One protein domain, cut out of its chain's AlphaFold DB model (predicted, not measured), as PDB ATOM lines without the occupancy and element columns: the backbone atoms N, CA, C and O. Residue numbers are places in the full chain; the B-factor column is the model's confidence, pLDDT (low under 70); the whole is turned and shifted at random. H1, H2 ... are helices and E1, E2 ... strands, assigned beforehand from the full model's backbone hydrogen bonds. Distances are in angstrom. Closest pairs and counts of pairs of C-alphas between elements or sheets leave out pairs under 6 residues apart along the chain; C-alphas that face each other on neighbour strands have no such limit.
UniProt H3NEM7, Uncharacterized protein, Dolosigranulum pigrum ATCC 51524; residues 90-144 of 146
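This is residues 90 to 144 of the 146 residues of an uncharacterized protein of Dolosigranulum pigrum ATCC 51524 (UniProt H3NEM7). Two helices, H1 and H2, stand at opposite ends of the longest axis, and between them sits a small two-stranded hairpin, E1 and E2, with the long link from H1 to H2 passing beside it. Residues 106 to 107 of that link pair with residues 133 to 134 of E1, antiparallel, and the short helix H3 makes a corner with H2 before the chain enters the hairpin. The printed part has 55 residues, with three named helices and two named strands in the order H1, H2, H3, E1, E2; the sheet, in the order E1 - E2, is antiparallel, and the class is mixed, helices and strands. The whole is compact, with a radius of gyration of the C-alphas of 10.4 A, and the C-alphas span 28 by 20 by 19 A.

H1 is residues 90 to 99, 14.3 A from first to last C-alpha, and begins at C-alpha 90 at (-49.165, -27.170, 20.959). Residues 100 to 112 hold no named element. H2, residues 113 to 123, is the longest helix by residues and measures 15.3 A, beginning at C-alpha 113 at (-34.140, -15.766, 19.987). H3 is residues 126 to 129. E1 is residues 132 to 134. E2 is residues 140 to 143, 8.1 A long, and ends at C-alpha 143 at (-32.236, -30.384, 34.346).

E1 and E2 are antiparallel neighbours and form a hairpin, with 153 degrees between their directions. The C-alphas of Phe 132 and Asp 143 face each other at 4.5 A, and those of Tyr 134 and Leu 140 at 4.6 A. N 133 and O 142 are within hydrogen-bond range at 3.0 A, as are N 141 and O 133 at 2.9 A. H2 and H3 touch only at the corner by their link, with the closest C-alphas, those of Ile 120 and Val 126, 6.0 A apart. H2 is apart from E1 and E2, and H3 is apart from E2. H1 touches no helix and is apart from H2, H3, E1 and E2. In H1 and H2 every O i to N i+4 pair is within hydrogen-bond range, while H3 is too short for such a pair.

The two C-alphas farthest apart are those of Gln 97 and Lys 121, at 28.0 A, and the first and last printed C-alphas, of Gly 90 and Ile 144, are 19.0 A apart. The link from H1 to H2, with 13 residues, is long; the links H2 to H3, H3 to E1 and E1 to E2 are tight. The printed part has no cut. The mean pLDDT of the printed part is 94.3, and no printed residue is under 70.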
ATOM      1  N   GLY A  90     -48.563 -25.939  20.432       96.12
ATOM      2  CA  GLY A  90     -49.165 -27.170  20.959       96.12
ATOM      3  C   GLY A  90     -48.140 -28.170  21.509       96.12
ATOM      4  O   GLY A  90     -48.392 -28.805  22.528       96.12
ATOM      5  N   GLU A  91     -46.968 -28.287  20.877       95.62
ATOM      6  CA  GLU A  91     -45.877 -29.138  21.375       95.62
ATOM      7  C   GLU A  91     -45.253 -28.577  22.658       95.62
ATOM      8  O   GLU A  91     -44.913 -29.343  23.562       95.62
ATOM      9  N   ILE A  92     -45.109 -27.252  22.740       95.19
ATOM     10  CA  ILE A  92     -44.628 -26.552  23.935       95.19
ATOM     11  C   ILE A  92     -45.604 -26.775  25.092       95.19
ATOM     12  O   ILE A  92     -45.195 -27.285  26.134       95.19
ATOM     13  N   ASP A  93     -46.892 -26.487  24.892       95.56
ATOM     14  CA  ASP A  93     -47.927 -26.618  25.923       95.56
ATOM     15  C   ASP A  93     -48.012 -28.061  26.453       95.56
ATOM     16  O   ASP A  93     -48.027 -28.286  27.665       95.56
ATOM     17  N   ALA A  94     -47.974 -29.056  25.557       95.50
ATOM     18  CA  ALA A  94     -47.948 -30.466  25.942       95.50
ATOM     19  C   ALA A  94     -46.714 -30.813  26.792       95.50
ATOM     20  O   ALA A  94     -46.814 -31.549  27.777       95.50
ATOM     21  N   LYS A  95     -45.542 -30.268  26.440       94.25
ATOM     22  CA  LYS A  95     -44.302 -30.517  27.180       94.25
ATOM     23  C   LYS A  95     -44.297 -29.831  28.547       94.25
ATOM     24  O   LYS A  95     -43.870 -30.454  29.520       94.25
ATOM     25  N   ARG A  96     -44.808 -28.600  28.638       94.69
ATOM     26  CA  ARG A  96     -44.983 -27.871  29.905       94.69
ATOM     27  C   ARG A  96     -45.883 -28.643  30.864       94.69
ATOM     28  O   ARG A  96     -45.512 -28.833  32.018       94.69
ATOM     29  N   GLN A  97     -47.011 -29.159  30.370       94.38
ATOM     30  CA  GLN A  97     -47.926 -29.985  31.162       94.38
ATOM     31  C   GLN A  97     -47.267 -31.284  31.633       94.38
ATOM     32  O   GLN A  97     -47.349 -31.612  32.814       94.38
ATOM     33  N   GLN A  98     -46.561 -31.990  30.741       94.06
ATOM     34  CA  GLN A  98     -45.840 -33.218  31.093       94.06
ATOM     35  C   GLN A  98     -44.854 -32.992  32.250       94.06
ATOM     36  O   GLN A  98     -44.710 -33.847  33.118       94.06
ATOM     37  N   LEU A  99     -44.169 -31.849  32.246       92.50
ATOM     38  CA  LEU A  99     -43.153 -31.496  33.233       92.50
ATOM     39  C   LEU A  99     -43.706 -30.713  34.434       92.50
ATOM     40  O   LEU A  99     -42.936 -30.391  35.337       92.50
ATOM     41  N   SER A 100     -45.013 -30.417  34.452       92.88
ATOM     42  CA  SER A 100     -45.670 -29.586  35.473       92.88
ATOM     43  C   SER A 100     -44.929 -28.263  35.724       92.88
ATOM     44  O   SER A 100     -44.628 -27.919  36.867       92.88
ATOM     45  N   LEU A 101     -44.574 -27.561  34.643       92.94
ATOM     46  CA  LEU A 101     -43.867 -26.277  34.712       92.94
ATOM     47  C   LEU A 101     -44.803 -25.143  35.134       92.94
ATOM     48  O   LEU A 101     -45.974 -25.121  34.757       92.94
ATOM     49  N   ASP A 102     -44.257 -24.206  35.903       92.88
ATOM     50  CA  ASP A 102     -44.921 -22.961  36.284       92.88
ATOM     51  C   ASP A 102     -44.721 -21.870  35.218       92.88
ATOM     52  O   ASP A 102     -43.998 -22.044  34.235       92.88
ATOM     53  N   ASP A 103     -45.360 -20.719  35.415       91.31
ATOM     54  CA  ASP A 103     -45.308 -19.597  34.470       91.31
ATOM     55  C   ASP A 103     -43.966 -18.841  34.471       91.31
ATOM     56  O   ASP A 103     -43.748 -17.989  33.613       91.31
ATOM     57  N   TYR A 104     -43.059 -19.154  35.402       92.06
ATOM     58  CA  TYR A 104     -41.745 -18.512  35.536       92.06
ATOM     59  C   TYR A 104     -40.601 -19.385  35.009       92.06
ATOM     60  O   TYR A 104     -39.445 -18.960  34.982       92.06
ATOM     61  N   THR A 105     -40.919 -20.607  34.579       94.69
ATOM     62  CA  THR A 105     -39.988 -21.563  33.992       94.69
ATOM     63  C   THR A 105     -40.296 -21.742  32.511       94.69
ATOM     64  O   THR A 105     -41.433 -21.977  32.099       94.69
ATOM     65  N   PHE A 106     -39.254 -21.645  31.694       96.00
ATOM     66  CA  PHE A 106     -39.341 -21.634  30.241       96.00
ATOM     67  C   PHE A 106     -38.575 -22.820  29.666       96.00
ATOM     68  O   PHE A 106     -37.456 -23.136  30.081       96.00
ATOM     69  N   LEU A 107     -39.162 -23.488  28.677       96.50
ATOM     70  CA  LEU A 107     -38.424 -24.403  27.814       96.50
ATOM     71  C   LEU A 107     -37.515 -23.602  26.877       96.50
ATOM     72  O   LEU A 107     -37.816 -22.463  26.527       96.50
ATOM     73  N   PHE A 108     -36.446 -24.229  26.377       96.56
ATOM     74  CA  PHE A 108     -35.565 -23.621  25.367       96.56
ATOM     75  C   PHE A 108     -36.338 -22.973  24.204       96.56
ATOM     76  O   PHE A 108     -36.020 -21.871  23.774       96.56
ATOM     77  N   ASP A 109     -37.374 -23.653  23.704       96.06
ATOM     78  CA  ASP A 109     -38.172 -23.195  22.563       96.06
ATOM     79  C   ASP A 109     -39.057 -21.969  22.886       96.06
ATOM     80  O   ASP A 109     -39.512 -21.292  21.967       96.06
ATOM     81  N   GLU A 110     -39.278 -21.659  24.166       96.19
ATOM     82  CA  GLU A 110     -40.075 -20.512  24.629       96.19
ATOM     83  C   GLU A 110     -39.246 -19.236  24.810       96.19
ATOM     84  O   GLU A 110     -39.795 -18.136  24.778       96.19
ATOM     85  N   LEU A 111     -37.928 -19.368  24.975       96.31
ATOM     86  CA  LEU A 111     -37.024 -18.237  25.166       96.31
ATOM     87  C   LEU A 111     -36.975 -17.337  23.931       96.31
ATOM     88  O   LEU A 111     -37.089 -17.813  22.801       96.31
ATOM     89  N   ALA A 112     -36.715 -16.046  24.130       94.94
ATOM     90  CA  ALA A 112     -36.438 -15.137  23.024       94.94
ATOM     91  C   ALA A 112     -35.203 -15.597  22.223       94.94
ATOM     92  O   ALA A 112     -34.247 -16.144  22.776       94.94
ATOM     93  N   GLU A 113     -35.206 -15.347  20.911       95.06
ATOM     94  CA  GLU A 113     -34.140 -15.766  19.987       95.06
ATOM     95  C   GLU A 113     -32.718 -15.408  20.455       95.06
ATOM     96  O   GLU A 113     -31.871 -16.303  20.440       95.06
ATOM     97  N   PRO A 114     -32.445 -14.197  20.990       95.00
ATOM     98  CA  PRO A 114     -31.105 -13.860  21.466       95.00
ATOM     99  C   PRO A 114     -30.597 -14.759  22.600       95.00
ATOM    100  O   PRO A 114     -29.389 -14.939  22.740       95.00
ATOM    101  N   TYR A 115     -31.488 -15.310  23.427       95.94
ATOM    102  CA  TYR A 115     -31.107 -16.243  24.490       95.94
ATOM    103  C   TYR A 115     -30.902 -17.650  23.942       95.94
ATOM    104  O   TYR A 115     -29.917 -18.304  24.281       95.94
ATOM    105  N   ARG A 116     -31.776 -18.094  23.030       96.12
ATOM    106  CA  ARG A 116     -31.629 -19.392  22.358       96.12
ATOM    107  C   ARG A 116     -30.302 -19.492  21.614       96.12
ATOM    108  O   ARG A 116     -29.584 -20.472  21.784       96.12
ATOM    109  N   ASP A 117     -29.944 -18.467  20.849       95.50
ATOM    110  CA  ASP A 117     -28.710 -18.461  20.064       95.50
ATOM    111  C   ASP A 117     -27.464 -18.466  20.950       95.50
ATOM    112  O   ASP A 117     -26.524 -19.220  20.686       95.50
ATOM    113  N   ARG A 118     -27.469 -17.695  22.046       95.38
ATOM    114  CA  ARG A 118     -26.380 -17.735  23.031       95.38
ATOM    115  C   ARG A 118     -26.279 -19.095  23.713       95.38
ATOM    116  O   ARG A 118     -25.169 -19.588  23.870       95.38
ATOM    117  N   LEU A 119     -27.401 -19.731  24.058       95.88
ATOM    118  CA  LEU A 119     -27.405 -21.053  24.697       95.88
ATOM    119  C   LEU A 119     -26.840 -22.117  23.757       95.88
ATOM    120  O   LEU A 119     -26.025 -22.945  24.162       95.88
ATOM    121  N   ILE A 120     -27.213 -22.063  22.478       95.94
ATOM    122  CA  ILE A 120     -26.650 -22.937  21.449       95.94
ATOM    123  C   ILE A 120     -25.159 -22.681  21.255       95.94
ATOM    124  O   ILE A 120     -24.399 -23.638  21.118       95.94
ATOM    125  N   LYS A 121     -24.727 -21.417  21.262       95.75
ATOM    126  CA  LYS A 121     -23.307 -21.065  21.190       95.75
ATOM    127  C   LYS A 121     -22.543 -21.606  22.400       95.75
ATOM    128  O   LYS A 121     -21.492 -22.210  22.221       95.75
ATOM    129  N   ALA A 122     -23.098 -21.446  23.598       94.88
ATOM    130  CA  ALA A 122     -22.494 -21.867  24.853       94.88
ATOM    131  C   ALA A 122     -22.412 -23.392  24.994       94.88
ATOM    132  O   ALA A 122     -21.379 -23.896  25.412       94.88
ATOM    133  N   MET A 123     -23.450 -24.140  24.607       93.88
ATOM    134  CA  MET A 123     -23.504 -25.602  24.785       93.88
ATOM    135  C   MET A 123     -23.057 -26.393  23.545       93.88
ATOM    136  O   MET A 123     -22.757 -27.578  23.630       93.88
ATOM    137  N   GLY A 124     -23.063 -25.783  22.357       93.19
ATOM    138  CA  GLY A 124     -22.702 -26.449  21.098       93.19
ATOM    139  C   GLY A 124     -23.663 -27.568  20.660       93.19
ATOM    140  O   GLY A 124     -23.370 -28.290  19.708       93.19
ATOM    141  N   ASN A 125     -24.808 -27.736  21.332       93.69
ATOM    142  CA  ASN A 125     -25.710 -28.868  21.125       93.69
ATOM    143  C   ASN A 125     -27.169 -28.514  21.467       93.69
ATOM    144  O   ASN A 125     -27.531 -28.345  22.631       93.69
ATOM    145  N   VAL A 126     -28.049 -28.493  20.457       93.50
ATOM    146  CA  VAL A 126     -29.486 -28.213  20.661       93.50
ATOM    147  C   VAL A 126     -30.182 -29.244  21.547       93.50
ATOM    148  O   VAL A 126     -31.107 -28.908  22.287       93.50
ATOM    149  N   LYS A 127     -29.774 -30.517  21.479       92.62
ATOM    150  CA  LYS A 127     -30.404 -31.565  22.289       92.62
ATOM    151  C   LYS A 127     -30.121 -31.323  23.764       92.62
ATOM    152  O   LYS A 127     -31.048 -31.426  24.555       92.62
ATOM    153  N   GLN A 128     -28.886 -30.945  24.086       92.25
ATOM    154  CA  GLN A 128     -28.474 -30.574  25.434       92.25
ATOM    155  C   GLN A 128     -29.201 -29.311  25.905       92.25
ATOM    156  O   GLN A 128     -29.813 -29.329  26.963       92.25
ATOM    157  N   ALA A 129     -29.275 -28.259  25.080       93.38
ATOM    158  CA  ALA A 129     -30.025 -27.052  25.439       93.38
ATOM    159  C   ALA A 129     -31.512 -27.335  25.740       93.38
ATOM    160  O   ALA A 129     -32.119 -26.693  26.593       93.38
ATOM    161  N   ARG A 130     -32.114 -28.337  25.094       94.81
ATOM    162  CA  ARG A 130     -33.502 -28.760  25.351       94.81
ATOM    163  C   ARG A 130     -33.678 -29.700  26.546       94.81
ATOM    164  O   ARG A 130     -34.820 -30.057  26.830       94.81
ATOM    165  N   GLN A 131     -32.601 -30.120  27.208       93.62
ATOM    166  CA  GLN A 131     -32.649 -30.923  28.435       93.62
ATOM    167  C   GLN A 131     -32.784 -30.064  29.694       93.62
ATOM    168  O   GLN A 131     -32.938 -30.606  30.775       93.62
ATOM    169  N   PHE A 132     -32.807 -28.739  29.575       94.50
ATOM    170  CA  PHE A 132     -32.948 -27.850  30.723       94.50
ATOM    171  C   PHE A 132     -34.205 -26.993  30.627       94.50
ATOM    172  O   PHE A 132     -34.787 -26.806  29.552       94.50
ATOM    173  N   VAL A 133     -34.603 -26.460  31.778       95.50
ATOM    174  CA  VAL A 133     -35.519 -25.320  31.869       95.50
ATOM    175  C   VAL A 133     -34.768 -24.090  32.341       95.50
ATOM    176  O   VAL A 133     -33.782 -24.183  33.080       95.50
ATOM    177  N   TYR A 134     -35.279 -22.947  31.919       96.62
ATOM    178  CA  TYR A 134     -34.636 -21.655  32.050       96.62
ATOM    179  C   TYR A 134     -35.571 -20.642  32.701       96.62
ATOM    180  O   TYR A 134     -36.784 -20.851  32.736       96.62
ATOM    181  N   ASN A 135     -35.020 -19.542  33.201       95.12
ATOM    182  CA  ASN A 135     -35.812 -18.348  33.495       95.12
ATOM    183  C   ASN A 135     -36.042 -17.519  32.217       95.12
ATOM    184  O   ASN A 135     -35.598 -17.890  31.129       95.12
ATOM    185  N   GLU A 136     -36.719 -16.379  32.347       94.12
ATOM    186  CA  GLU A 136     -36.997 -15.469  31.225       94.12
ATOM    187  C   GLU A 136     -35.735 -14.877  30.562       94.12
ATOM    188  O   GLU A 136     -35.770 -14.495  29.391       94.12
ATOM    189  N   GLU A 137     -34.611 -14.847  31.284       94.06
ATOM    190  CA  GLU A 137     -33.308 -14.357  30.819       94.06
ATOM    191  C   GLU A 137     -32.451 -15.463  30.173       94.06
ATOM    192  O   GLU A 137     -31.327 -15.221  29.740       94.06
ATOM    193  N   GLY A 138     -32.966 -16.696  30.089       93.38
ATOM    194  CA  GLY A 138     -32.244 -17.834  29.520       93.38
ATOM    195  C   GLY A 138     -31.218 -18.474  30.458       93.38
ATOM    196  O   GLY A 138     -30.440 -19.313  30.006       93.38
ATOM    197  N   GLN A 139     -31.217 -18.131  31.748       94.62
ATOM    198  CA  GLN A 139     -30.370 -18.767  32.757       94.62
ATOM    199  C   GLN A 139     -30.937 -20.128  33.142       94.62
ATOM    200  O   GLN A 139     -32.144 -20.291  33.322       94.62
ATOM    201  N   LEU A 140     -30.056 -21.114  33.273       93.00
ATOM    202  CA  LEU A 140     -30.423 -22.492  33.580       93.00
ATOM    203  C   LEU A 140     -30.943 -22.605  35.021       93.00
ATOM    204  O   LEU A 140     -30.249 -22.235  35.963       93.00
ATOM    205  N   ILE A 141     -32.142 -23.172  35.199       92.62
ATOM    206  CA  ILE A 141     -32.748 -23.411  36.521       92.62
ATOM    207  C   ILE A 141     -32.555 -24.863  36.966       92.62
ATOM    208  O   ILE A 141     -32.099 -25.125  38.078       92.62
ATOM    209  N   LYS A 142     -32.939 -25.828  36.121       89.12
ATOM    210  CA  LYS A 142     -32.825 -27.264  36.427       89.12
ATOM    211  C   LYS A 142     -32.757 -28.114  35.164       89.12
ATOM    212  O   LYS A 142     -33.233 -27.717  34.100       89.12
ATOM    213  N   ASP A 143     -32.205 -29.307  35.332       90.12
ATOM    214  CA  ASP A 143     -32.236 -30.384  34.346       90.12
ATOM    215  C   ASP A 143     -33.613 -31.072  34.340       90.12
ATOM    216  O   ASP A 143     -34.252 -31.228  35.386       90.12
ATOM    217  N   ILE A 144     -34.083 -31.449  33.154       87.88
ATOM    218  CA  ILE A 144     -35.309 -32.225  32.925       87.88
ATOM    219  C   ILE A 144     -35.020 -33.601  32.312       87.88
ATOM    220  O   ILE A 144     -35.953 -34.380  32.116       87.88
TER     221      ILE A 144